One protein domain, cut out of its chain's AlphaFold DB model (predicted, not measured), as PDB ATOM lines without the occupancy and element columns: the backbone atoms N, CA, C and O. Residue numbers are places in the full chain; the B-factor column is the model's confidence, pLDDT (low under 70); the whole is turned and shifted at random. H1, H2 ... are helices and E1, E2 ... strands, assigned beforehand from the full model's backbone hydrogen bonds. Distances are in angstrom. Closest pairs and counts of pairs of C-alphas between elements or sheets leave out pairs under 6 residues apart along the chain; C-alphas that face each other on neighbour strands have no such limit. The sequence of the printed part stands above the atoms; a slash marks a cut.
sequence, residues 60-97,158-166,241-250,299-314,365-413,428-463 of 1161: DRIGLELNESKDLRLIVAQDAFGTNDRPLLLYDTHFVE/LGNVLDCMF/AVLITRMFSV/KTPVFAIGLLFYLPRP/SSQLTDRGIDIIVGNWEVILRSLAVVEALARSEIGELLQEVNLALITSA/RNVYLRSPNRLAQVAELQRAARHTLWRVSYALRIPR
ATOM      1  N   ASP A  60     243.513 139.352 152.666       83.34
ATOM      2  CA  ASP A  60     243.967 139.874 153.964       83.34
ATOM      3  C   ASP A  60     242.981 139.657 155.135       83.34
ATOM      4  O   ASP A  60     243.031 140.391 156.120       83.34
ATOM      5  N   ARG A  61     242.051 138.690 155.029       73.57
ATOM      6  CA  ARG A  61     240.952 138.471 156.008       73.57
ATOM      7  C   ARG A  61     240.792 137.041 156.543       73.57
ATOM      8  O   ARG A  61     239.723 136.703 157.043       73.57
ATOM      9  N   ILE A  62     241.800 136.185 156.388       71.87
ATOM     10  CA  ILE A  62     241.720 134.760 156.791       71.87
ATOM     11  C   ILE A  62     242.556 134.481 158.063       71.87
ATOM     12  O   ILE A  62     242.316 133.495 158.766       71.87
ATOM     13  N   GLY A  63     243.509 135.368 158.379       77.45
ATOM     14  CA  GLY A  63     244.260 135.375 159.634       77.45
ATOM     15  C   GLY A  63     243.515 136.043 160.799       77.45
ATOM     16  O   GLY A  63     242.287 136.111 160.830       77.45
ATOM     17  N   LEU A  64     244.277 136.532 161.776       82.78
ATOM     18  CA  LEU A  64     243.791 137.096 163.035       82.78
ATOM     19  C   LEU A  64     243.581 138.621 162.906       82.78
ATOM     20  O   LEU A  64     244.544 139.381 162.833       82.78
ATOM     21  N   GLU A  65     242.325 139.088 162.864       83.93
ATOM     22  CA  GLU A  65     241.987 140.518 162.702       83.93
ATOM     23  C   GLU A  65     242.065 141.295 164.034       83.93
ATOM     24  O   GLU A  65     241.056 141.556 164.697       83.93
ATOM     25  N   LEU A  66     243.292 141.675 164.411       85.39
ATOM     26  CA  LEU A  66     243.588 142.555 165.548       85.39
ATOM     27  C   LEU A  66     243.617 144.037 165.134       85.39
ATOM     28  O   LEU A  66     244.072 144.385 164.044       85.39
ATOM     29  N   ASN A  67     243.162 144.911 166.029       84.46
ATOM     30  CA  ASN A  67     243.200 146.367 165.906       84.46
ATOM     31  C   ASN A  67     244.397 146.941 166.683       84.46
ATOM     32  O   ASN A  67     244.529 146.722 167.886       84.46
ATOM     33  N   GLU A  68     245.226 147.726 165.999       85.96
ATOM     34  CA  GLU A  68     246.473 148.312 166.507       85.96
ATOM     35  C   GLU A  68     246.333 149.118 167.800       85.96
ATOM     36  O   GLU A  68     247.205 149.010 168.655       85.96
ATOM     37  N   SER A  69     245.261 149.900 167.975       83.39
ATOM     38  CA  SER A  69     245.087 150.732 169.177       83.39
ATOM     39  C   SER A  69     244.311 150.050 170.306       83.39
ATOM     40  O   SER A  69     244.360 150.510 171.443       83.39
ATOM     41  N   LYS A  70     243.591 148.953 170.023       84.75
ATOM     42  CA  LYS A  70     242.715 148.289 171.008       84.75
ATOM     43  C   LYS A  70     243.211 146.923 171.456       84.75
ATOM     44  O   LYS A  70     243.174 146.628 172.646       84.75
ATOM     45  N   ASP A  71     243.674 146.106 170.517       88.38
ATOM     46  CA  ASP A  71     244.072 144.723 170.783       88.38
ATOM     47  C   ASP A  71     245.582 144.572 170.963       88.38
ATOM     48  O   ASP A  71     246.028 143.566 171.510       88.38
ATOM     49  N   LEU A  72     246.371 145.555 170.522       92.07
ATOM     50  CA  LEU A  72     247.814 145.581 170.720       92.07
ATOM     51  C   LEU A  72     248.219 146.687 171.705       92.07
ATOM     52  O   LEU A  72     247.654 147.784 171.722       92.07
ATOM     53  N   ARG A  73     249.237 146.406 172.521       92.70
ATOM     54  CA  ARG A  73     249.878 147.386 173.411       92.70
ATOM     55  C   ARG A  73     251.375 147.120 173.465       92.70
ATOM     56  O   ARG A  73     251.784 145.999 173.767       92.70
ATOM     57  N   LEU A  74     252.181 148.142 173.179       94.94
ATOM     58  CA  LEU A  74     253.638 148.076 173.302       94.94
ATOM     59  C   LEU A  74     254.079 148.941 174.481       94.94
ATOM     60  O   LEU A  74     253.770 150.130 174.538       94.94
ATOM     61  N   ILE A  75     254.824 148.333 175.399       94.50
ATOM     62  CA  ILE A  75     255.375 148.963 176.601       94.50
ATOM     63  C   ILE A  75     256.893 148.803 176.648       94.50
ATOM     64  O   ILE A  75     257.433 147.785 176.218       94.50
ATOM     65  N   VAL A  76     257.585 149.796 177.206       94.95
ATOM     66  CA  VAL A  76     259.012 149.714 177.550       94.95
ATOM     67  C   VAL A  76     259.150 149.973 179.041       94.95
ATOM     68  O   VAL A  76     258.600 150.950 179.550       94.95
ATOM     69  N   ALA A  77     259.883 149.114 179.742       93.96
ATOM     70  CA  ALA A  77     260.056 149.188 181.186       93.96
ATOM     71  C   ALA A  77     261.510 148.951 181.615       93.96
ATOM     72  O   ALA A  77     262.299 148.319 180.911       93.96
ATOM     73  N   GLN A  78     261.836 149.449 182.803       92.82
ATOM     74  CA  GLN A  78     263.066 149.183 183.541       92.82
ATOM     75  C   GLN A  78     262.761 148.249 184.716       92.82
ATOM     76  O   GLN A  78     261.743 148.422 185.388       92.82
ATOM     77  N   ASP A  79     263.665 147.314 184.992       90.86
ATOM     78  CA  ASP A  79     263.608 146.413 186.147       90.86
ATOM     79  C   ASP A  79     263.622 147.169 187.501       90.86
ATOM     80  O   ASP A  79     264.044 148.333 187.591       90.86
ATOM     81  N   ALA A  80     263.170 146.502 188.566       86.01
ATOM     82  CA  ALA A  80     263.194 147.016 189.934       86.01
ATOM     83  C   ALA A  80     264.650 147.150 190.421       86.01
ATOM     84  O   ALA A  80     265.372 146.164 190.585       86.01
ATOM     85  N   PHE A  81     265.122 148.387 190.606       84.38
ATOM     86  CA  PHE A  81     266.551 148.659 190.762       84.38
ATOM     87  C   PHE A  81     266.842 149.933 191.561       84.38
ATOM     88  O   PHE A  81     266.146 150.943 191.451       84.38
ATOM     89  N   GLY A  82     267.930 149.914 192.336       80.70
ATOM     90  CA  GLY A  82     268.370 151.062 193.128       80.70
ATOM     91  C   GLY A  82     267.388 151.396 194.252       80.70
ATOM     92  O   GLY A  82     267.357 150.696 195.257       80.70
ATOM     93  N   THR A  83     266.624 152.478 194.087       80.98
ATOM     94  CA  THR A  83     265.550 152.902 195.011       80.98
ATOM     95  C   THR A  83     264.148 152.561 194.502       80.98
ATOM     96  O   THR A  83     263.165 152.982 195.106       80.98
ATOM     97  N   ASN A  84     264.032 151.882 193.359       80.81
ATOM     98  CA  ASN A  84     262.748 151.568 192.747       80.81
ATOM     99  C   ASN A  84     262.325 150.153 193.184       80.81
ATOM    100  O   ASN A  84     262.754 149.172 192.581       80.81
ATOM    101  N   ASP A  85     261.467 150.055 194.205       82.35
ATOM    102  CA  ASP A  85     260.953 148.779 194.750       82.35
ATOM    103  C   ASP A  85     260.023 148.005 193.784       82.35
ATOM    104  O   ASP A  85     259.551 146.915 194.105       82.35
ATOM    105  N   ARG A  86     259.721 148.575 192.611       85.10
ATOM    106  CA  ARG A  86     258.918 147.979 191.533       85.10
ATOM    107  C   ARG A  86     259.510 148.337 190.163       85.10
ATOM    108  O   ARG A  86     260.206 149.355 190.068       85.10
ATOM    109  N   PRO A  87     259.204 147.568 189.099       88.23
ATOM    110  CA  PRO A  87     259.538 147.949 187.731       88.23
ATOM    111  C   PRO A  87     258.972 149.329 187.360       88.23
ATOM    112  O   PRO A  87     257.870 149.697 187.772       88.23
ATOM    113  N   LEU A  88     259.722 150.094 186.567       90.22
ATOM    114  CA  LEU A  88     259.370 151.456 186.161       90.22
ATOM    115  C   LEU A  88     258.980 151.494 184.679       90.22
ATOM    116  O   LEU A  88     259.799 151.195 183.811       90.22
ATOM    117  N   LEU A  89     257.749 151.918 184.385       93.04
ATOM    118  CA  LEU A  89     257.273 152.145 183.018       93.04
ATOM    119  C   LEU A  89     257.975 153.362 182.390       93.04
ATOM    120  O   LEU A  89     257.928 154.465 182.937       93.04
ATOM    121  N   LEU A  90     258.607 153.173 181.231       92.74
ATOM    122  CA  LEU A  90     259.322 154.213 180.479       92.74
ATOM    123  C   LEU A  90     258.565 154.676 179.227       92.74
ATOM    124  O   LEU A  90     258.728 155.827 178.821       92.74
ATOM    125  N   TYR A  91     257.761 153.791 178.629       94.00
ATOM    126  CA  TYR A  91     256.915 154.041 177.459       94.00
ATOM    127  C   TYR A  91     255.695 153.112 177.464       94.00
ATOM    128  O   TYR A  91     255.800 151.970 177.910       94.00
ATOM    129  N   ASP A  92     254.578 153.575 176.908       92.46
ATOM    130  CA  ASP A  92     253.361 152.796 176.661       92.46
ATOM    131  C   ASP A  92     252.563 153.450 175.530       92.46
ATOM    132  O   ASP A  92     252.319 154.658 175.575       92.46
ATOM    133  N   THR A  93     252.142 152.681 174.526       89.97
ATOM    134  CA  THR A  93     251.346 153.225 173.416       89.97
ATOM    135  C   THR A  93     249.972 153.731 173.855       89.97
ATOM    136  O   THR A  93     249.484 154.699 173.277       89.97
ATOM    137  N   HIS A  94     249.366 153.151 174.901       81.14
ATOM    138  CA  HIS A  94     248.000 153.504 175.325       81.14
ATOM    139  C   HIS A  94     247.945 154.860 176.045       81.14
ATOM    140  O   HIS A  94     247.089 155.683 175.727       81.14
ATOM    141  N   PHE A  95     248.901 155.159 176.934       65.83
ATOM    142  CA  PHE A  95     248.963 156.453 177.641       65.83
ATOM    143  C   PHE A  95     249.334 157.648 176.745       65.83
ATOM    144  O   PHE A  95     249.129 158.798 177.138       65.83
ATOM    145  N   VAL A  96     249.908 157.405 175.563       60.26
ATOM    146  CA  VAL A  96     250.288 158.466 174.615       60.26
ATOM    147  C   VAL A  96     249.096 158.917 173.764       60.26
ATOM    148  O   VAL A  96     249.019 160.088 173.391       60.26
ATOM    149  N   GLU A  97     248.147 158.022 173.484       55.22
ATOM    150  CA  GLU A  97     246.979 158.315 172.644       55.22
ATOM    151  C   GLU A  97     245.928 159.172 173.378       55.22
ATOM    152  O   GLU A  97     245.286 160.025 172.769       55.22
ATOM    153  N   LEU A 158     248.358 146.462 184.680       85.31
ATOM    154  CA  LEU A 158     249.707 146.838 184.252       85.31
ATOM    155  C   LEU A 158     250.781 146.342 185.237       85.31
ATOM    156  O   LEU A 158     251.840 145.902 184.794       85.31
ATOM    157  N   GLY A 159     250.504 146.366 186.545       85.08
ATOM    158  CA  GLY A 159     251.374 145.768 187.562       85.08
ATOM    159  C   GLY A 159     251.642 144.287 187.286       85.08
ATOM    160  O   GLY A 159     252.797 143.892 187.152       85.08
ATOM    161  N   ASN A 160     250.582 143.499 187.083       85.02
ATOM    162  CA  ASN A 160     250.686 142.073 186.761       85.02
ATOM    163  C   ASN A 160     251.486 141.814 185.468       85.02
ATOM    164  O   ASN A 160     252.285 140.879 185.411       85.02
ATOM    165  N   VAL A 161     251.309 142.647 184.434       88.92
ATOM    166  CA  VAL A 161     252.070 142.550 183.174       88.92
ATOM    167  C   VAL A 161     253.560 142.843 183.393       88.92
ATOM    168  O   VAL A 161     254.400 142.084 182.908       88.92
ATOM    169  N   LEU A 162     253.905 143.891 184.148       90.08
ATOM    170  CA  LEU A 162     255.298 144.231 184.475       90.08
ATOM    171  C   LEU A 162     255.970 143.137 185.321       90.08
ATOM    172  O   LEU A 162     257.098 142.734 185.021       90.08
ATOM    173  N   ASP A 163     255.259 142.602 186.314       86.90
ATOM    174  CA  ASP A 163     255.730 141.487 187.138       86.90
ATOM    175  C   ASP A 163     255.917 140.205 186.299       86.90
ATOM    176  O   ASP A 163     256.843 139.438 186.558       86.90
ATOM    177  N   CYS A 164     255.128 139.993 185.236       87.42
ATOM    178  CA  CYS A 164     255.343 138.897 184.280       87.42
ATOM    179  C   CYS A 164     256.558 139.115 183.357       87.42
ATOM    180  O   CYS A 164     257.279 138.156 183.072       87.42
ATOM    181  N   MET A 165     256.812 140.351 182.901       88.05
ATOM    182  CA  MET A 165     257.945 140.670 182.016       88.05
ATOM    183  C   MET A 165     259.289 140.298 182.664       88.05
ATOM    184  O   MET A 165     260.095 139.538 182.100       88.05
ATOM    185  N   PHE A 166     259.522 140.809 183.876       86.94
ATOM    186  CA  PHE A 166     260.756 140.569 184.623       86.94
ATOM    187  C   PHE A 166     260.685 139.240 185.392       86.94
ATOM    188  O   PHE A 166     261.554 138.378 185.219       86.94
ATOM    189  N   ALA A 241     245.002 136.904 176.759       87.78
ATOM    190  CA  ALA A 241     246.078 137.693 176.172       87.78
ATOM    191  C   ALA A 241     247.409 136.938 176.050       87.78
ATOM    192  O   ALA A 241     247.730 136.050 176.838       87.78
ATOM    193  N   VAL A 242     248.221 137.330 175.070       90.67
ATOM    194  CA  VAL A 242     249.593 136.844 174.876       90.67
ATOM    195  C   VAL A 242     250.555 138.001 175.118       90.67
ATOM    196  O   VAL A 242     250.423 139.050 174.500       90.67
ATOM    197  N   LEU A 243     251.536 137.820 175.999       92.91
ATOM    198  CA  LEU A 243     252.598 138.784 176.283       92.91
ATOM    199  C   LEU A 243     253.930 138.256 175.739       92.91
ATOM    200  O   LEU A 243     254.492 137.296 176.269       92.91
ATOM    201  N   ILE A 244     254.468 138.915 174.715       92.69
ATOM    202  CA  ILE A 244     255.826 138.679 174.220       92.69
ATOM    203  C   ILE A 244     256.748 139.706 174.877       92.69
ATOM    204  O   ILE A 244     256.588 140.908 174.680       92.69
ATOM    205  N   THR A 245     257.711 139.241 175.673       92.13
ATOM    206  CA  THR A 245     258.663 140.104 176.393       92.13
ATOM    207  C   THR A 245     260.063 139.922 175.838       92.13
ATOM    208  O   THR A 245     260.565 138.801 175.823       92.13
ATOM    209  N   ARG A 246     260.727 141.014 175.457       90.36
ATOM    210  CA  ARG A 246     262.118 141.041 174.994       90.36
ATOM    211  C   ARG A 246     262.970 141.895 175.934       90.36
ATOM    212  O   ARG A 246     262.879 143.120 175.927       90.36
ATOM    213  N   MET A 247     263.762 141.229 176.772       90.69
ATOM    214  CA  MET A 247     264.670 141.843 177.749       90.69
ATOM    215  C   MET A 247     266.014 142.185 177.100       90.69
ATOM    216  O   MET A 247     266.504 141.407 176.283       90.69
ATOM    217  N   PHE A 248     266.634 143.296 177.501       90.29
ATOM    218  CA  PHE A 248     267.939 143.746 177.021       90.29
ATOM    219  C   PHE A 248     268.703 144.571 178.070       90.29
ATOM    220  O   PHE A 248     268.124 145.157 178.985       90.29
ATOM    221  N   SER A 249     270.026 144.628 177.928       88.76
ATOM    222  CA  SER A 249     270.923 145.465 178.729       88.76
ATOM    223  C   SER A 249     271.361 146.723 177.965       88.76
ATOM    224  O   SER A 249     271.374 146.757 176.728       88.76
ATOM    225  N   VAL A 250     271.738 147.759 178.722       87.00
ATOM    226  CA  VAL A 250     272.345 149.000 178.216       87.00
ATOM    227  C   VAL A 250     273.636 149.255 178.996       87.00
ATOM    228  O   VAL A 250     273.620 149.361 180.226       87.00
ATOM    229  N   LYS A 299     276.917 150.239 187.493       83.24
ATOM    230  CA  LYS A 299     275.896 149.191 187.308       83.24
ATOM    231  C   LYS A 299     274.576 149.787 186.814       83.24
ATOM    232  O   LYS A 299     273.997 150.646 187.481       83.24
ATOM    233  N   THR A 300     274.094 149.291 185.680       85.88
ATOM    234  CA  THR A 300     272.791 149.623 185.086       85.88
ATOM    235  C   THR A 300     271.745 148.525 185.358       85.88
ATOM    236  O   THR A 300     272.112 147.380 185.645       85.88
ATOM    237  N   PRO A 301     270.441 148.856 185.319       88.59
ATOM    238  CA  PRO A 301     269.354 147.878 185.360       88.59
ATOM    239  C   PRO A 301     269.193 147.133 184.025       88.59
ATOM    240  O   PRO A 301     269.728 147.538 182.991       88.59
ATOM    241  N   VAL A 302     268.400 146.060 184.049       89.15
ATOM    242  CA  VAL A 302     267.864 145.428 182.836       89.15
ATOM    243  C   VAL A 302     266.636 146.214 182.365       89.15
ATOM    244  O   VAL A 302     265.864 146.733 183.174       89.15
ATOM    245  N   PHE A 303     266.446 146.293 181.052       92.76
ATOM    246  CA  PHE A 303     265.281 146.895 180.411       92.76
ATOM    247  C   PHE A 303     264.515 145.828 179.628       92.76
ATOM    248  O   PHE A 303     265.060 144.774 179.295       92.76
ATOM    249  N   ALA A 304     263.240 146.069 179.339       93.02
ATOM    250  CA  ALA A 304     262.435 145.147 178.549       93.02
ATOM    251  C   ALA A 304     261.372 145.871 177.722       93.02
ATOM    252  O   ALA A 304     260.747 146.823 178.191       93.02
ATOM    253  N   ILE A 305     261.145 145.374 176.507       94.53
ATOM    254  CA  ILE A 305     259.971 145.695 175.691       94.53
ATOM    255  C   ILE A 305     258.944 144.580 175.892       94.53
ATOM    256  O   ILE A 305     259.275 143.403 175.741       94.53
ATOM    257  N   GLY A 306     257.710 144.945 176.223       93.44
ATOM    258  CA  GLY A 306     256.558 144.050 176.226       93.44
ATOM    259  C   GLY A 306     255.642 144.379 175.051       93.44
ATOM    260  O   GLY A 306     255.310 145.544 174.840       93.44
ATOM    261  N   LEU A 307     255.226 143.362 174.300       95.38
ATOM    262  CA  LEU A 307     254.178 143.450 173.287       95.38
ATOM    263  C   LEU A 307     253.039 142.515 173.693       95.38
ATOM    264  O   LEU A 307     253.215 141.297 173.756       95.38
ATOM    265  N   LEU A 308     251.894 143.110 174.009       93.47
ATOM    266  CA  LEU A 308     250.701 142.432 174.495       93.47
ATOM    267  C   LEU A 308     249.657 142.356 173.373       93.47
ATOM    268  O   LEU A 308     249.379 143.367 172.729       93.47
ATOM    269  N   PHE A 309     249.090 141.167 173.176       92.33
ATOM    270  CA  PHE A 309     248.030 140.859 172.217       92.33
ATOM    271  C   PHE A 309     246.787 140.422 172.990       92.33
ATOM    272  O   PHE A 309     246.832 139.389 173.654       92.33
ATOM    273  N   TYR A 310     245.679 141.151 172.895       90.35
ATOM    274  CA  TYR A 310     244.379 140.705 173.395       90.35
ATOM    275  C   TYR A 310     243.679 139.875 172.312       90.35
ATOM    276  O   TYR A 310     243.448 140.355 171.201       90.35
ATOM    277  N   LEU A 311     243.358 138.618 172.614       85.44
ATOM    278  CA  LEU A 311     242.747 137.698 171.657       85.44
ATOM    279  C   LEU A 311     241.224 137.939 171.549       85.44
ATOM    280  O   LEU A 311     240.566 138.189 172.566       85.44
ATOM    281  N   PRO A 312     240.624 137.846 170.345       74.85
ATOM    282  CA  PRO A 312     239.174 137.943 170.180       74.85
ATOM    283  C   PRO A 312     238.443 136.788 170.877       74.85
ATOM    284  O   PRO A 312     238.749 135.617 170.648       74.85
ATOM    285  N   ARG A 313     237.432 137.110 171.692       65.20
ATOM    286  CA  ARG A 313     236.545 136.118 172.322       65.20
ATOM    287  C   ARG A 313     235.485 135.617 171.323       65.20
ATOM    288  O   ARG A 313     234.952 136.436 170.566       65.20
ATOM    289  N   PRO A 314     235.090 134.325 171.339       50.15
ATOM    290  CA  PRO A 314     233.879 133.885 170.644       50.15
ATOM    291  C   PRO A 314     232.669 134.675 171.163       50.15
ATOM    292  O   PRO A 314     232.381 134.663 172.356       50.15
ATOM    293  N   SER A 365     236.112 127.880 172.352       58.35
ATOM    294  CA  SER A 365     236.876 128.960 172.987       58.35
ATOM    295  C   SER A 365     238.374 128.662 173.079       58.35
ATOM    296  O   SER A 365     239.164 129.573 172.841       58.35
ATOM    297  N   SER A 366     238.770 127.413 173.351       67.28
ATOM    298  CA  SER A 366     240.178 126.995 173.341       67.28
ATOM    299  C   SER A 366     240.720 126.881 171.917       67.28
ATOM    300  O   SER A 366     241.769 127.437 171.620       67.28
ATOM    301  N   GLN A 367     239.965 126.283 170.989       67.78
ATOM    302  CA  GLN A 367     240.384 126.182 169.584       67.78
ATOM    303  C   GLN A 367     240.654 127.556 168.938       67.78
ATOM    304  O   GLN A 367     241.539 127.677 168.090       67.78
ATOM    305  N   LEU A 368     239.926 128.604 169.344       71.19
ATOM    306  CA  LEU A 368     240.175 129.976 168.893       71.19
ATOM    307  C   LEU A 368     241.420 130.607 169.534       71.19
ATOM    308  O   LEU A 368     242.164 131.288 168.823       71.19
ATOM    309  N   THR A 369     241.684 130.382 170.829       77.72
ATOM    310  CA  THR A 369     242.925 130.873 171.460       77.72
ATOM    311  C   THR A 369     244.151 130.151 170.918       77.72
ATOM    312  O   THR A 369     245.134 130.809 170.585       77.72
ATOM    313  N   ASP A 370     244.069 128.833 170.742       79.90
ATOM    314  CA  ASP A 370     245.164 127.990 170.259       79.90
ATOM    315  C   ASP A 370     245.514 128.355 168.810       79.90
ATOM    316  O   ASP A 370     246.665 128.676 168.518       79.90
ATOM    317  N   ARG A 371     244.510 128.485 167.927       80.36
ATOM    318  CA  ARG A 371     244.704 129.015 166.563       80.36
ATOM    319  C   ARG A 371     245.273 130.440 166.562       80.36
ATOM    320  O   ARG A 371     246.048 130.786 165.671       80.36
ATOM    321  N   GLY A 372     244.896 131.281 167.526       82.78
ATOM    322  CA  GLY A 372     245.473 132.616 167.696       82.78
ATOM    323  C   GLY A 372     246.969 132.562 168.027       82.78
ATOM    324  O   GLY A 372     247.762 133.277 167.412       82.78
ATOM    325  N   ILE A 373     247.359 131.671 168.940       85.31
ATOM    326  CA  ILE A 373     248.754 131.420 169.325       85.31
ATOM    327  C   ILE A 373     249.545 130.834 168.145       85.31
ATOM    328  O   ILE A 373     250.633 131.331 167.856       85.31
ATOM    329  N   ASP A 374     248.991 129.871 167.402       85.32
ATOM    330  CA  ASP A 374     249.616 129.299 166.199       85.32
ATOM    331  C   ASP A 374     249.894 130.360 165.124       85.32
ATOM    332  O   ASP A 374     250.959 130.358 164.506       85.32
ATOM    333  N   ILE A 375     248.977 131.314 164.914       85.38
ATOM    334  CA  ILE A 375     249.174 132.427 163.968       85.38
ATOM    335  C   ILE A 375     250.263 133.397 164.468       85.38
ATOM    336  O   ILE A 375     251.053 133.892 163.660       85.38
ATOM    337  N   ILE A 376     250.353 133.637 165.782       88.71
ATOM    338  CA  ILE A 376     251.407 134.462 166.402       88.71
ATOM    339  C   ILE A 376     252.783 133.787 166.267       88.71
ATOM    340  O   ILE A 376     253.734 134.416 165.801       88.71
ATOM    341  N   VAL A 377     252.891 132.495 166.594       87.45
ATOM    342  CA  VAL A 377     254.127 131.702 166.449       87.45
ATOM    343  C   VAL A 377     254.512 131.552 164.971       87.45
ATOM    344  O   VAL A 377     255.677 131.718 164.610       87.45
ATOM    345  N   GLY A 378     253.535 131.359 164.081       83.92
ATOM    346  CA  GLY A 378     253.726 131.326 162.628       83.92
ATOM    347  C   GLY A 378     254.237 132.639 162.015       83.92
ATOM    348  O   GLY A 378     254.718 132.625 160.880       83.92
ATOM    349  N   ASN A 379     254.186 133.750 162.760       87.31
ATOM    350  CA  ASN A 379     254.705 135.070 162.382       87.31
ATOM    351  C   ASN A 379     255.838 135.566 163.309       87.31
ATOM    352  O   ASN A 379     256.191 136.746 163.283       87.31
ATOM    353  N   TRP A 380     256.460 134.680 164.097       87.30
ATOM    354  CA  TRP A 380     257.483 135.028 165.096       87.30
ATOM    355  C   TRP A 380     258.646 135.877 164.548       87.30
ATOM    356  O   TRP A 380     259.101 136.810 165.206       87.30
ATOM    357  N   GLU A 381     259.087 135.620 163.313       86.27
ATOM    358  CA  GLU A 381     260.138 136.397 162.633       86.27
ATOM    359  C   GLU A 381     259.747 137.870 162.406       86.27
ATOM    360  O   GLU A 381     260.576 138.761 162.594       86.27
ATOM    361  N   VAL A 382     258.483 138.143 162.053       88.94
ATOM    362  CA  VAL A 382     257.946 139.510 161.892       88.94
ATOM    363  C   VAL A 382     257.996 140.242 163.227       88.94
ATOM    364  O   VAL A 382     258.460 141.381 163.312       88.94
ATOM    365  N   ILE A 383     257.549 139.563 164.285       91.59
ATOM    366  CA  ILE A 383     257.493 140.110 165.639       91.59
ATOM    367  C   ILE A 383     258.910 140.421 166.135       91.59
ATOM    368  O   ILE A 383     259.169 141.550 166.549       91.59
ATOM    369  N   LEU A 384     259.852 139.476 166.025       89.39
ATOM    370  CA  LEU A 384     261.245 139.694 166.427       89.39
ATOM    371  C   LEU A 384     261.911 140.843 165.661       89.39
ATOM    372  O   LEU A 384     262.572 141.673 166.285       89.39
ATOM    373  N   ARG A 385     261.734 140.921 164.334       87.30
ATOM    374  CA  ARG A 385     262.329 141.994 163.519       87.30
ATOM    375  C   ARG A 385     261.730 143.362 163.843       87.30
ATOM    376  O   ARG A 385     262.475 144.332 163.940       87.30
ATOM    377  N   SER A 386     260.421 143.437 164.084       91.13
ATOM    378  CA  SER A 386     259.759 144.684 164.496       91.13
ATOM    379  C   SER A 386     260.226 145.134 165.888       91.13
ATOM    380  O   SER A 386     260.616 146.285 166.078       91.13
ATOM    381  N   LEU A 387     260.282 144.206 166.851       91.72
ATOM    382  CA  LEU A 387     260.777 144.482 168.202       91.72
ATOM    383  C   LEU A 387     262.254 144.897 168.217       91.72
ATOM    384  O   LEU A 387     262.615 145.748 169.022       91.72
ATOM    385  N   ALA A 388     263.097 144.357 167.332       88.66
ATOM    386  CA  ALA A 388     264.511 144.730 167.242       88.66
ATOM    387  C   ALA A 388     264.723 146.201 166.828       88.66
ATOM    388  O   ALA A 388     265.640 146.844 167.338       88.66
ATOM    389  N   VAL A 389     263.861 146.764 165.971       88.92
ATOM    390  CA  VAL A 389     263.905 148.199 165.611       88.92
ATOM    391  C   VAL A 389     263.581 149.072 166.827       88.92
ATOM    392  O   VAL A 389     264.289 150.039 167.109       88.92
ATOM    393  N   VAL A 390     262.553 148.701 167.596       92.63
ATOM    394  CA  VAL A 390     262.190 149.398 168.842       92.63
ATOM    395  C   VAL A 390     263.278 149.225 169.912       92.63
ATOM    396  O   VAL A 390     263.582 150.176 170.624       92.63
ATOM    397  N   GLU A 391     263.917 148.054 169.995       91.43
ATOM    398  CA  GLU A 391     265.036 147.762 170.906       91.43
ATOM    399  C   GLU A 391     266.290 148.584 170.581       91.43
ATOM    400  O   GLU A 391     266.997 149.006 171.495       91.43
ATOM    401  N   ALA A 392     266.578 148.831 169.300       89.95
ATOM    402  CA  ALA A 392     267.696 149.673 168.880       89.95
ATOM    403  C   ALA A 392     267.478 151.140 169.291       89.95
ATOM    404  O   ALA A 392     268.326 151.715 169.974       89.95
ATOM    405  N   LEU A 393     266.314 151.709 168.957       92.51
ATOM    406  CA  LEU A 393     265.961 153.087 169.314       92.51
ATOM    407  C   LEU A 393     265.879 153.274 170.834       92.51
ATOM    408  O   LEU A 393     266.542 154.148 171.384       92.51
ATOM    409  N   ALA A 394     265.142 152.403 171.535       93.03
ATOM    410  CA  ALA A 394     265.026 152.473 172.989       93.03
ATOM    411  C   ALA A 394     266.390 152.335 173.684       93.03
ATOM    412  O   ALA A 394     266.630 153.025 174.668       93.03
ATOM    413  N   ARG A 395     267.308 151.497 173.176       91.91
ATOM    414  CA  ARG A 395     268.675 151.386 173.712       91.91
ATOM    415  C   ARG A 395     269.476 152.683 173.567       91.91
ATOM    416  O   ARG A 395     270.200 153.004 174.506       91.91
ATOM    417  N   SER A 396     269.352 153.405 172.450       91.59
ATOM    418  CA  SER A 396     270.048 154.688 172.251       91.59
ATOM    419  C   SER A 396     269.538 155.743 173.235       91.59
ATOM    420  O   SER A 396     270.295 156.232 174.068       91.59
ATOM    421  N   GLU A 397     268.222 155.979 173.234       92.88
ATOM    422  CA  GLU A 397     267.545 156.957 174.100       92.88
ATOM    423  C   GLU A 397     267.782 156.674 175.595       92.88
ATOM    424  O   GLU A 397     268.091 157.566 176.385       92.88
ATOM    425  N   ILE A 398     267.687 155.402 176.010       92.83
ATOM    426  CA  ILE A 398     267.985 154.989 177.389       92.83
ATOM    427  C   ILE A 398     269.480 155.166 177.700       92.83
ATOM    428  O   ILE A 398     269.812 155.539 178.823       92.83
ATOM    429  N   GLY A 399     270.379 154.932 176.740       91.24
ATOM    430  CA  GLY A 399     271.815 155.167 176.891       91.24
ATOM    431  C   GLY A 399     272.133 156.632 177.195       91.24
ATOM    432  O   GLY A 399     272.808 156.916 178.186       91.24
ATOM    433  N   GLU A 400     271.576 157.552 176.408       91.55
ATOM    434  CA  GLU A 400     271.733 159.000 176.592       91.55
ATOM    435  C   GLU A 400     271.131 159.478 177.923       91.55
ATOM    436  O   GLU A 400     271.805 160.158 178.700       91.55
ATOM    437  N   LEU A 401     269.915 159.037 178.270       91.39
ATOM    438  CA  LEU A 401     269.279 159.362 179.556       91.39
ATOM    439  C   LEU A 401     270.056 158.797 180.763       91.39
ATOM    440  O   LEU A 401     270.156 159.446 181.807       91.39
ATOM    441  N   LEU A 402     270.645 157.601 180.652       90.51
ATOM    442  CA  LEU A 402     271.529 157.052 181.689       90.51
ATOM    443  C   LEU A 402     272.859 157.821 181.773       90.51
ATOM    444  O   LEU A 402     273.417 157.948 182.868       90.51
ATOM    445  N   GLN A 403     273.365 158.349 180.656       89.62
ATOM    446  CA  GLN A 403     274.561 159.191 180.625       89.62
ATOM    447  C   GLN A 403     274.296 160.559 181.268       89.62
ATOM    448  O   GLN A 403     275.098 160.977 182.106       89.62
ATOM    449  N   GLU A 404     273.153 161.197 180.988       88.87
ATOM    450  CA  GLU A 404     272.684 162.414 181.674       88.87
ATOM    451  C   GLU A 404     272.609 162.183 183.193       88.87
ATOM    452  O   GLU A 404     273.211 162.927 183.972       88.87
ATOM    453  N   VAL A 405     271.955 161.098 183.629       88.16
ATOM    454  CA  VAL A 405     271.857 160.743 185.054       88.16
ATOM    455  C   VAL A 405     273.238 160.473 185.663       88.16
ATOM    456  O   VAL A 405     273.503 160.916 186.782       88.16
ATOM    457  N   ASN A 406     274.154 159.797 184.959       86.40
ATOM    458  CA  ASN A 406     275.521 159.610 185.451       86.40
ATOM    459  C   ASN A 406     276.270 160.948 185.593       86.40
ATOM    460  O   ASN A 406     276.917 161.156 186.620       86.40
ATOM    461  N   LEU A 407     276.163 161.851 184.611       87.33
ATOM    462  CA  LEU A 407     276.779 163.180 184.646       87.33
ATOM    463  C   LEU A 407     276.220 164.024 185.795       87.33
ATOM    464  O   LEU A 407     277.002 164.537 186.593       87.33
ATOM    465  N   ALA A 408     274.894 164.085 185.956       86.15
ATOM    466  CA  ALA A 408     274.241 164.773 187.070       86.15
ATOM    467  C   ALA A 408     274.693 164.224 188.436       86.15
ATOM    468  O   ALA A 408     274.955 164.988 189.363       86.15
ATOM    469  N   LEU A 409     274.866 162.901 188.552       83.15
ATOM    470  CA  LEU A 409     275.417 162.263 189.750       83.15
ATOM    471  C   LEU A 409     276.931 162.518 189.938       83.15
ATOM    472  O   LEU A 409     277.433 162.338 191.047       83.15
ATOM    473  N   ILE A 410     277.702 162.852 188.892       80.93
ATOM    474  CA  ILE A 410     279.120 163.266 189.009       80.93
ATOM    475  C   ILE A 410     279.215 164.734 189.447       80.93
ATOM    476  O   ILE A 410     280.028 165.056 190.313       80.93
ATOM    477  N   THR A 411     278.404 165.621 188.864       80.68
ATOM    478  CA  THR A 411     278.443 167.067 189.141       80.68
ATOM    479  C   THR A 411     277.804 167.430 190.478       80.68
ATOM    480  O   THR A 411     278.225 168.403 191.107       80.68
ATOM    481  N   SER A 412     276.846 166.636 190.973       70.29
ATOM    482  CA  SER A 412     276.282 166.804 192.310       70.29
ATOM    483  C   SER A 412     277.325 166.490 193.396       70.29
ATOM    484  O   SER A 412     277.416 165.366 193.887       70.29
ATOM    485  N   ALA A 413     278.076 167.505 193.831       52.94
ATOM    486  CA  ALA A 413     279.046 167.416 194.933       52.94
ATOM    487  C   ALA A 413     278.411 167.113 196.313       52.94
ATOM    488  O   ALA A 413     279.115 166.954 197.315       52.94
ATOM    489  N   ARG A 428     278.425 151.995 191.588       77.20
ATOM    490  CA  ARG A 428     277.415 153.050 191.446       77.20
ATOM    491  C   ARG A 428     276.242 152.508 190.634       77.20
ATOM    492  O   ARG A 428     276.392 152.245 189.445       77.20
ATOM    493  N   ASN A 429     275.069 152.444 191.253       84.45
ATOM    494  CA  ASN A 429     273.813 152.182 190.552       84.45
ATOM    495  C   ASN A 429     273.399 153.424 189.740       84.45
ATOM    496  O   ASN A 429     273.170 154.486 190.324       84.45
ATOM    497  N   VAL A 430     273.275 153.291 188.415       86.62
ATOM    498  CA  VAL A 430     272.769 154.333 187.501       86.62
ATOM    499  C   VAL A 430     271.493 153.815 186.841       86.62
ATOM    500  O   VAL A 430     271.510 152.771 186.199       86.62
ATOM    501  N   TYR A 431     270.376 154.510 187.055       89.85
ATOM    502  CA  TYR A 431     269.032 154.069 186.673       89.85
ATOM    503  C   TYR A 431     268.091 155.268 186.538       89.85
ATOM    504  O   TYR A 431     268.307 156.318 187.150       89.85
ATOM    505  N   LEU A 432     267.023 155.099 185.762       91.06
ATOM    506  CA  LEU A 432     265.982 156.104 185.593       91.06
ATOM    507  C   LEU A 432     265.010 156.064 186.787       91.06
ATOM    508  O   LEU A 432     264.686 155.003 187.328       91.06
ATOM    509  N   ARG A 433     264.557 157.252 187.211       86.47
ATOM    510  CA  ARG A 433     263.634 157.454 188.352       86.47
ATOM    511  C   ARG A 433     262.269 158.024 187.970       86.47
ATOM    512  O   ARG A 433     261.393 158.114 188.819       86.47
ATOM    513  N   SER A 434     262.109 158.479 186.731       86.24
ATOM    514  CA  SER A 434     260.899 159.158 186.262       86.24
ATOM    515  C   SER A 434     260.155 158.275 185.259       86.24
ATOM    516  O   SER A 434     260.781 157.807 184.306       86.24
ATOM    517  N   PRO A 435     258.847 158.029 185.456       86.62
ATOM    518  CA  PRO A 435     258.062 157.233 184.523       86.62
ATOM    519  C   PRO A 435     257.838 157.984 183.207       86.62
ATOM    520  O   PRO A 435     257.944 159.212 183.153       86.62
ATOM    521  N   ASN A 436     257.497 157.242 182.154       86.20
ATOM    522  CA  ASN A 436     257.080 157.761 180.844       86.20
ATOM    523  C   ASN A 436     258.067 158.745 180.180       86.20
ATOM    524  O   ASN A 436     257.672 159.553 179.340       86.20
ATOM    525  N   ARG A 437     259.364 158.682 180.521       87.42
ATOM    526  CA  ARG A 437     260.408 159.546 179.936       87.42
ATOM    527  C   ARG A 437     260.496 159.436 178.413       87.42
ATOM    528  O   ARG A 437     260.611 160.457 177.746       87.42
ATOM    529  N   LEU A 438     260.380 158.225 177.871       89.57
ATOM    530  CA  LEU A 438     260.505 157.973 176.433       89.57
ATOM    531  C   LEU A 438     259.252 158.390 175.639       89.57
ATOM    532  O   LEU A 438     259.285 158.429 174.414       89.57
ATOM    533  N   ALA A 439     258.148 158.748 176.308       88.04
ATOM    534  CA  ALA A 439     256.925 159.226 175.651       88.04
ATOM    535  C   ALA A 439     257.084 160.599 174.963       88.04
ATOM    536  O   ALA A 439     256.178 161.037 174.261       88.04
ATOM    537  N   GLN A 440     258.219 161.279 175.166       86.07
ATOM    538  CA  GLN A 440     258.567 162.539 174.499       86.07
ATOM    539  C   GLN A 440     259.331 162.320 173.177       86.07
ATOM    540  O   GLN A 440     259.475 163.253 172.392       86.07
ATOM    541  N   VAL A 441     259.799 161.094 172.911       90.02
ATOM    542  CA  VAL A 441     260.625 160.759 171.744       90.02
ATOM    543  C   VAL A 441     259.731 160.455 170.539       90.02
ATOM    544  O   VAL A 441     259.178 159.359 170.403       90.02
ATOM    545  N   ALA A 442     259.601 161.425 169.632       91.57
ATOM    546  CA  ALA A 442     258.749 161.310 168.444       91.57
ATOM    547  C   ALA A 442     259.160 160.158 167.502       91.57
ATOM    548  O   ALA A 442     258.298 159.510 166.905       91.57
ATOM    549  N   GLU A 443     260.461 159.862 167.400       91.47
ATOM    550  CA  GLU A 443     260.980 158.747 166.597       91.47
ATOM    551  C   GLU A 443     260.564 157.388 167.173       91.47
ATOM    552  O   GLU A 443     260.029 156.548 166.445       91.47
ATOM    553  N   LEU A 444     260.696 157.195 168.492       92.48
ATOM    554  CA  LEU A 444     260.229 155.987 169.173       92.48
ATOM    555  C   LEU A 444     258.707 155.834 169.053       92.48
ATOM    556  O   LEU A 444     258.232 154.737 168.773       92.48
ATOM    557  N   GLN A 445     257.937 156.921 169.188       92.57
ATOM    558  CA  GLN A 445     256.484 156.890 168.991       92.57
ATOM    559  C   GLN A 445     256.108 156.462 167.562       92.57
ATOM    560  O   GLN A 445     255.180 155.668 167.376       92.57
ATOM    561  N   ARG A 446     256.835 156.947 166.544       92.56
ATOM    562  CA  ARG A 446     256.616 156.563 165.141       92.56
ATOM    563  C   ARG A 446     257.004 155.104 164.891       92.56
ATOM    564  O   ARG A 446     256.243 154.384 164.247       92.56
ATOM    565  N   ALA A 447     258.132 154.650 165.439       92.03
ATOM    566  CA  ALA A 447     258.595 153.267 165.337       92.03
ATOM    567  C   ALA A 447     257.681 152.274 166.078       92.03
ATOM    568  O   ALA A 447     257.419 151.186 165.563       92.03
ATOM    569  N   ALA A 448     257.142 152.654 167.241       93.98
ATOM    570  CA  ALA A 448     256.175 151.857 167.991       93.98
ATOM    571  C   ALA A 448     254.848 151.726 167.228       93.98
ATOM    572  O   ALA A 448     254.400 150.607 166.993       93.98
ATOM    573  N   ARG A 449     254.264 152.836 166.745       93.55
ATOM    574  CA  ARG A 449     253.052 152.802 165.897       93.55
ATOM    575  C   ARG A 449     253.261 151.963 164.631       93.55
ATOM    576  O   ARG A 449     252.428 151.120 164.314       93.55
ATOM    577  N   HIS A 450     254.403 152.118 163.958       92.25
ATOM    578  CA  HIS A 450     254.753 151.302 162.793       92.25
ATOM    579  C   HIS A 450     254.920 149.809 163.133       92.25
ATOM    580  O   HIS A 450     254.515 148.951 162.355       92.25
ATOM    581  N   THR A 451     255.482 149.491 164.301       93.33
ATOM    582  CA  THR A 451     255.610 148.115 164.812       93.33
ATOM    583  C   THR A 451     254.248 147.479 165.064       93.33
ATOM    584  O   THR A 451     254.039 146.335 164.667       93.33
ATOM    585  N   LEU A 452     253.302 148.219 165.657       94.85
ATOM    586  CA  LEU A 452     251.935 147.731 165.849       94.85
ATOM    587  C   LEU A 452     251.252 147.440 164.505       94.85
ATOM    588  O   LEU A 452     250.719 146.348 164.340       94.85
ATOM    589  N   TRP A 453     251.340 148.359 163.534       93.46
ATOM    590  CA  TRP A 453     250.769 148.184 162.188       93.46
ATOM    591  C   TRP A 453     251.383 147.012 161.406       93.46
ATOM    592  O   TRP A 453     250.684 146.211 160.788       93.46
ATOM    593  N   ARG A 454     252.711 146.874 161.455       92.19
ATOM    594  CA  ARG A 454     253.433 145.772 160.804       92.19
ATOM    595  C   ARG A 454     253.015 144.420 161.383       92.19
ATOM    596  O   ARG A 454     252.751 143.476 160.645       92.19
ATOM    597  N   VAL A 455     252.894 144.326 162.705       93.38
ATOM    598  CA  VAL A 455     252.477 143.083 163.363       93.38
ATOM    599  C   VAL A 455     250.981 142.800 163.156       93.38
ATOM    600  O   VAL A 455     250.636 141.658 162.851       93.38
ATOM    601  N   SER A 456     250.090 143.797 163.245       92.74
ATOM    602  CA  SER A 456     248.650 143.610 162.986       92.74
ATOM    603  C   SER A 456     248.392 143.124 161.555       92.74
ATOM    604  O   SER A 456     247.630 142.173 161.349       92.74
ATOM    605  N   TYR A 457     249.056 143.730 160.563       92.39
ATOM    606  CA  TYR A 457     248.819 143.403 159.163       92.39
ATOM    607  C   TYR A 457     249.418 142.043 158.789       92.39
ATOM    608  O   TYR A 457     248.748 141.269 158.107       92.39
ATOM    609  N   ALA A 458     250.593 141.678 159.316       91.34
ATOM    610  CA  ALA A 458     251.136 140.327 159.157       91.34
ATOM    611  C   ALA A 458     250.213 139.238 159.730       91.34
ATOM    612  O   ALA A 458     249.960 138.242 159.056       91.34
ATOM    613  N   LEU A 459     249.662 139.432 160.936       91.09
ATOM    614  CA  LEU A 459     248.776 138.446 161.570       91.09
ATOM    615  C   LEU A 459     247.435 138.280 160.831       91.09
ATOM    616  O   LEU A 459     246.861 137.189 160.857       91.09
ATOM    617  N   ARG A 460     246.958 139.314 160.120       90.05
ATOM    618  CA  ARG A 460     245.802 139.233 159.203       90.05
ATOM    619  C   ARG A 460     246.059 138.377 157.962       90.05
ATOM    620  O   ARG A 460     245.108 137.808 157.415       90.05
ATOM    621  N   ILE A 461     247.304 138.325 157.491       90.05
ATOM    622  CA  ILE A 461     247.664 137.721 156.207       90.05
ATOM    623  C   ILE A 461     247.867 136.202 156.375       90.05
ATOM    624  O   ILE A 461     248.788 135.770 157.071       90.05
ATOM    625  N   PRO A 462     247.049 135.355 155.721       86.19
ATOM    626  CA  PRO A 462     247.294 133.921 155.665       86.19
ATOM    627  C   PRO A 462     248.572 133.644 154.864       86.19
ATOM    628  O   PRO A 462     248.760 134.145 153.753       86.19
ATOM    629  N   ARG A 463     249.453 132.806 155.412       85.98
ATOM    630  CA  ARG A 463     250.674 132.376 154.722       85.98
ATOM    631  C   ARG A 463     250.327 131.366 153.625       85.98
ATOM    632  O   ARG A 463     249.560 130.439 153.866       85.98
TER     633      ARG A 463
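What this domain is: This is residues 60 to 97, 158 to 166, 241 to 250, 299 to 314, 365 to 413 and 428 to 463 of the 1161 residues of an uncharacterized protein of Fonsecaea pedrosoi CBS 271.37 (UniProt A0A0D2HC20). A twisted sheet of four strands forms the middle layer of three: the long helices H4 and H6 lie side by side over one face, running opposite ways, and the short helix H2 crosses the other face. H4 reaches past the sheet toward one end of the long axis, H3 lies near the other end, and the small helices H1 and H5 are near the edge strand E2. The printed part has 158 residues, with six named helices and four named strands in the order E1 E2 H1 H2 E3 E4 H3 H4 H5 H6; the sheet order is E2, E1, E4, E3, antiparallel throughout. The class is mixed, helices and strands; the whole is compact, with a radius of gyration of the C-alphas of 17.1 A and spans of 62 by 28 by 26 A.

Where its parts are: Residues 60 to 71 hold no named element. E1, residues 72 to 78, begins with C-alpha 72 at (247.814, 145.581, 170.720) and is 20.2 A long. E2 is residues 88 to 92, H1 93 to 97 and H2 158 to 166. E3, residues 241 to 249, is 26.2 A long, and E4, residues 302 to 310, is 25.7 A. H3 is residues 365 to 377, 18.7 A long. H4, residues 380 to 411, is 45.2 A long. H5 is residues 437 to 440; H6, residues 442 to 460, is 27.2 A long and ends with C-alpha 460 at (245.802, 139.233, 159.203).

How they stand to each other: E1 and E2 form a hairpin, with N 78 and O 88 2.9 A apart, within hydrogen-bond range. Between the antiparallel neighbours E1 and E4, N 75 and O 306 are within hydrogen-bond range at 2.9 A; between the antiparallel neighbours E4 and E3, N 244 and O 307 are within hydrogen-bond range at 2.9 A. H4 and H6 touch at a shallow tilt of 19 degrees, opposite ways; the closest C-alphas are those of Ser 386 and Thr 451, 5.4 A, and H4 touches with residues 382 to 394 alone. H4's height over the sheet is 7.0 A, H6's 9.9 A. H2, on the opposite face, has a height of 8.0 A. H1 only grazes the sheet. H5 is on the sheet, on the same face as H4. H3 and H6 are close but not clearly touching, with the C-alphas of Ile 375 and Leu 459 6.5 A apart. In H2, H3, H4 and H6 every O i to N i+4 pair is within hydrogen-bond range; in H1 it is 0 of 1, with 1 of 2 O i to N i+3 pairs; H5 is too short for an O i to N i+4 pair.

The domain as a whole: The C-alphas farthest apart are those of Ile 62 and Ala 413, 62.6 A. Five cuts leave C-alpha gaps of 16.6 A from 97 to 158, 17.2 A from 166 to 241, 9.8 A from 250 to 299, 6.2 A from 314 to 365 and 14.9 A from 413 to 428. Of the links that are printed whole, none is long. Mean pLDDT of the printed part is 86.5; residues 95 to 97, 313 to 314, 365 to 367 and 413 are under 70.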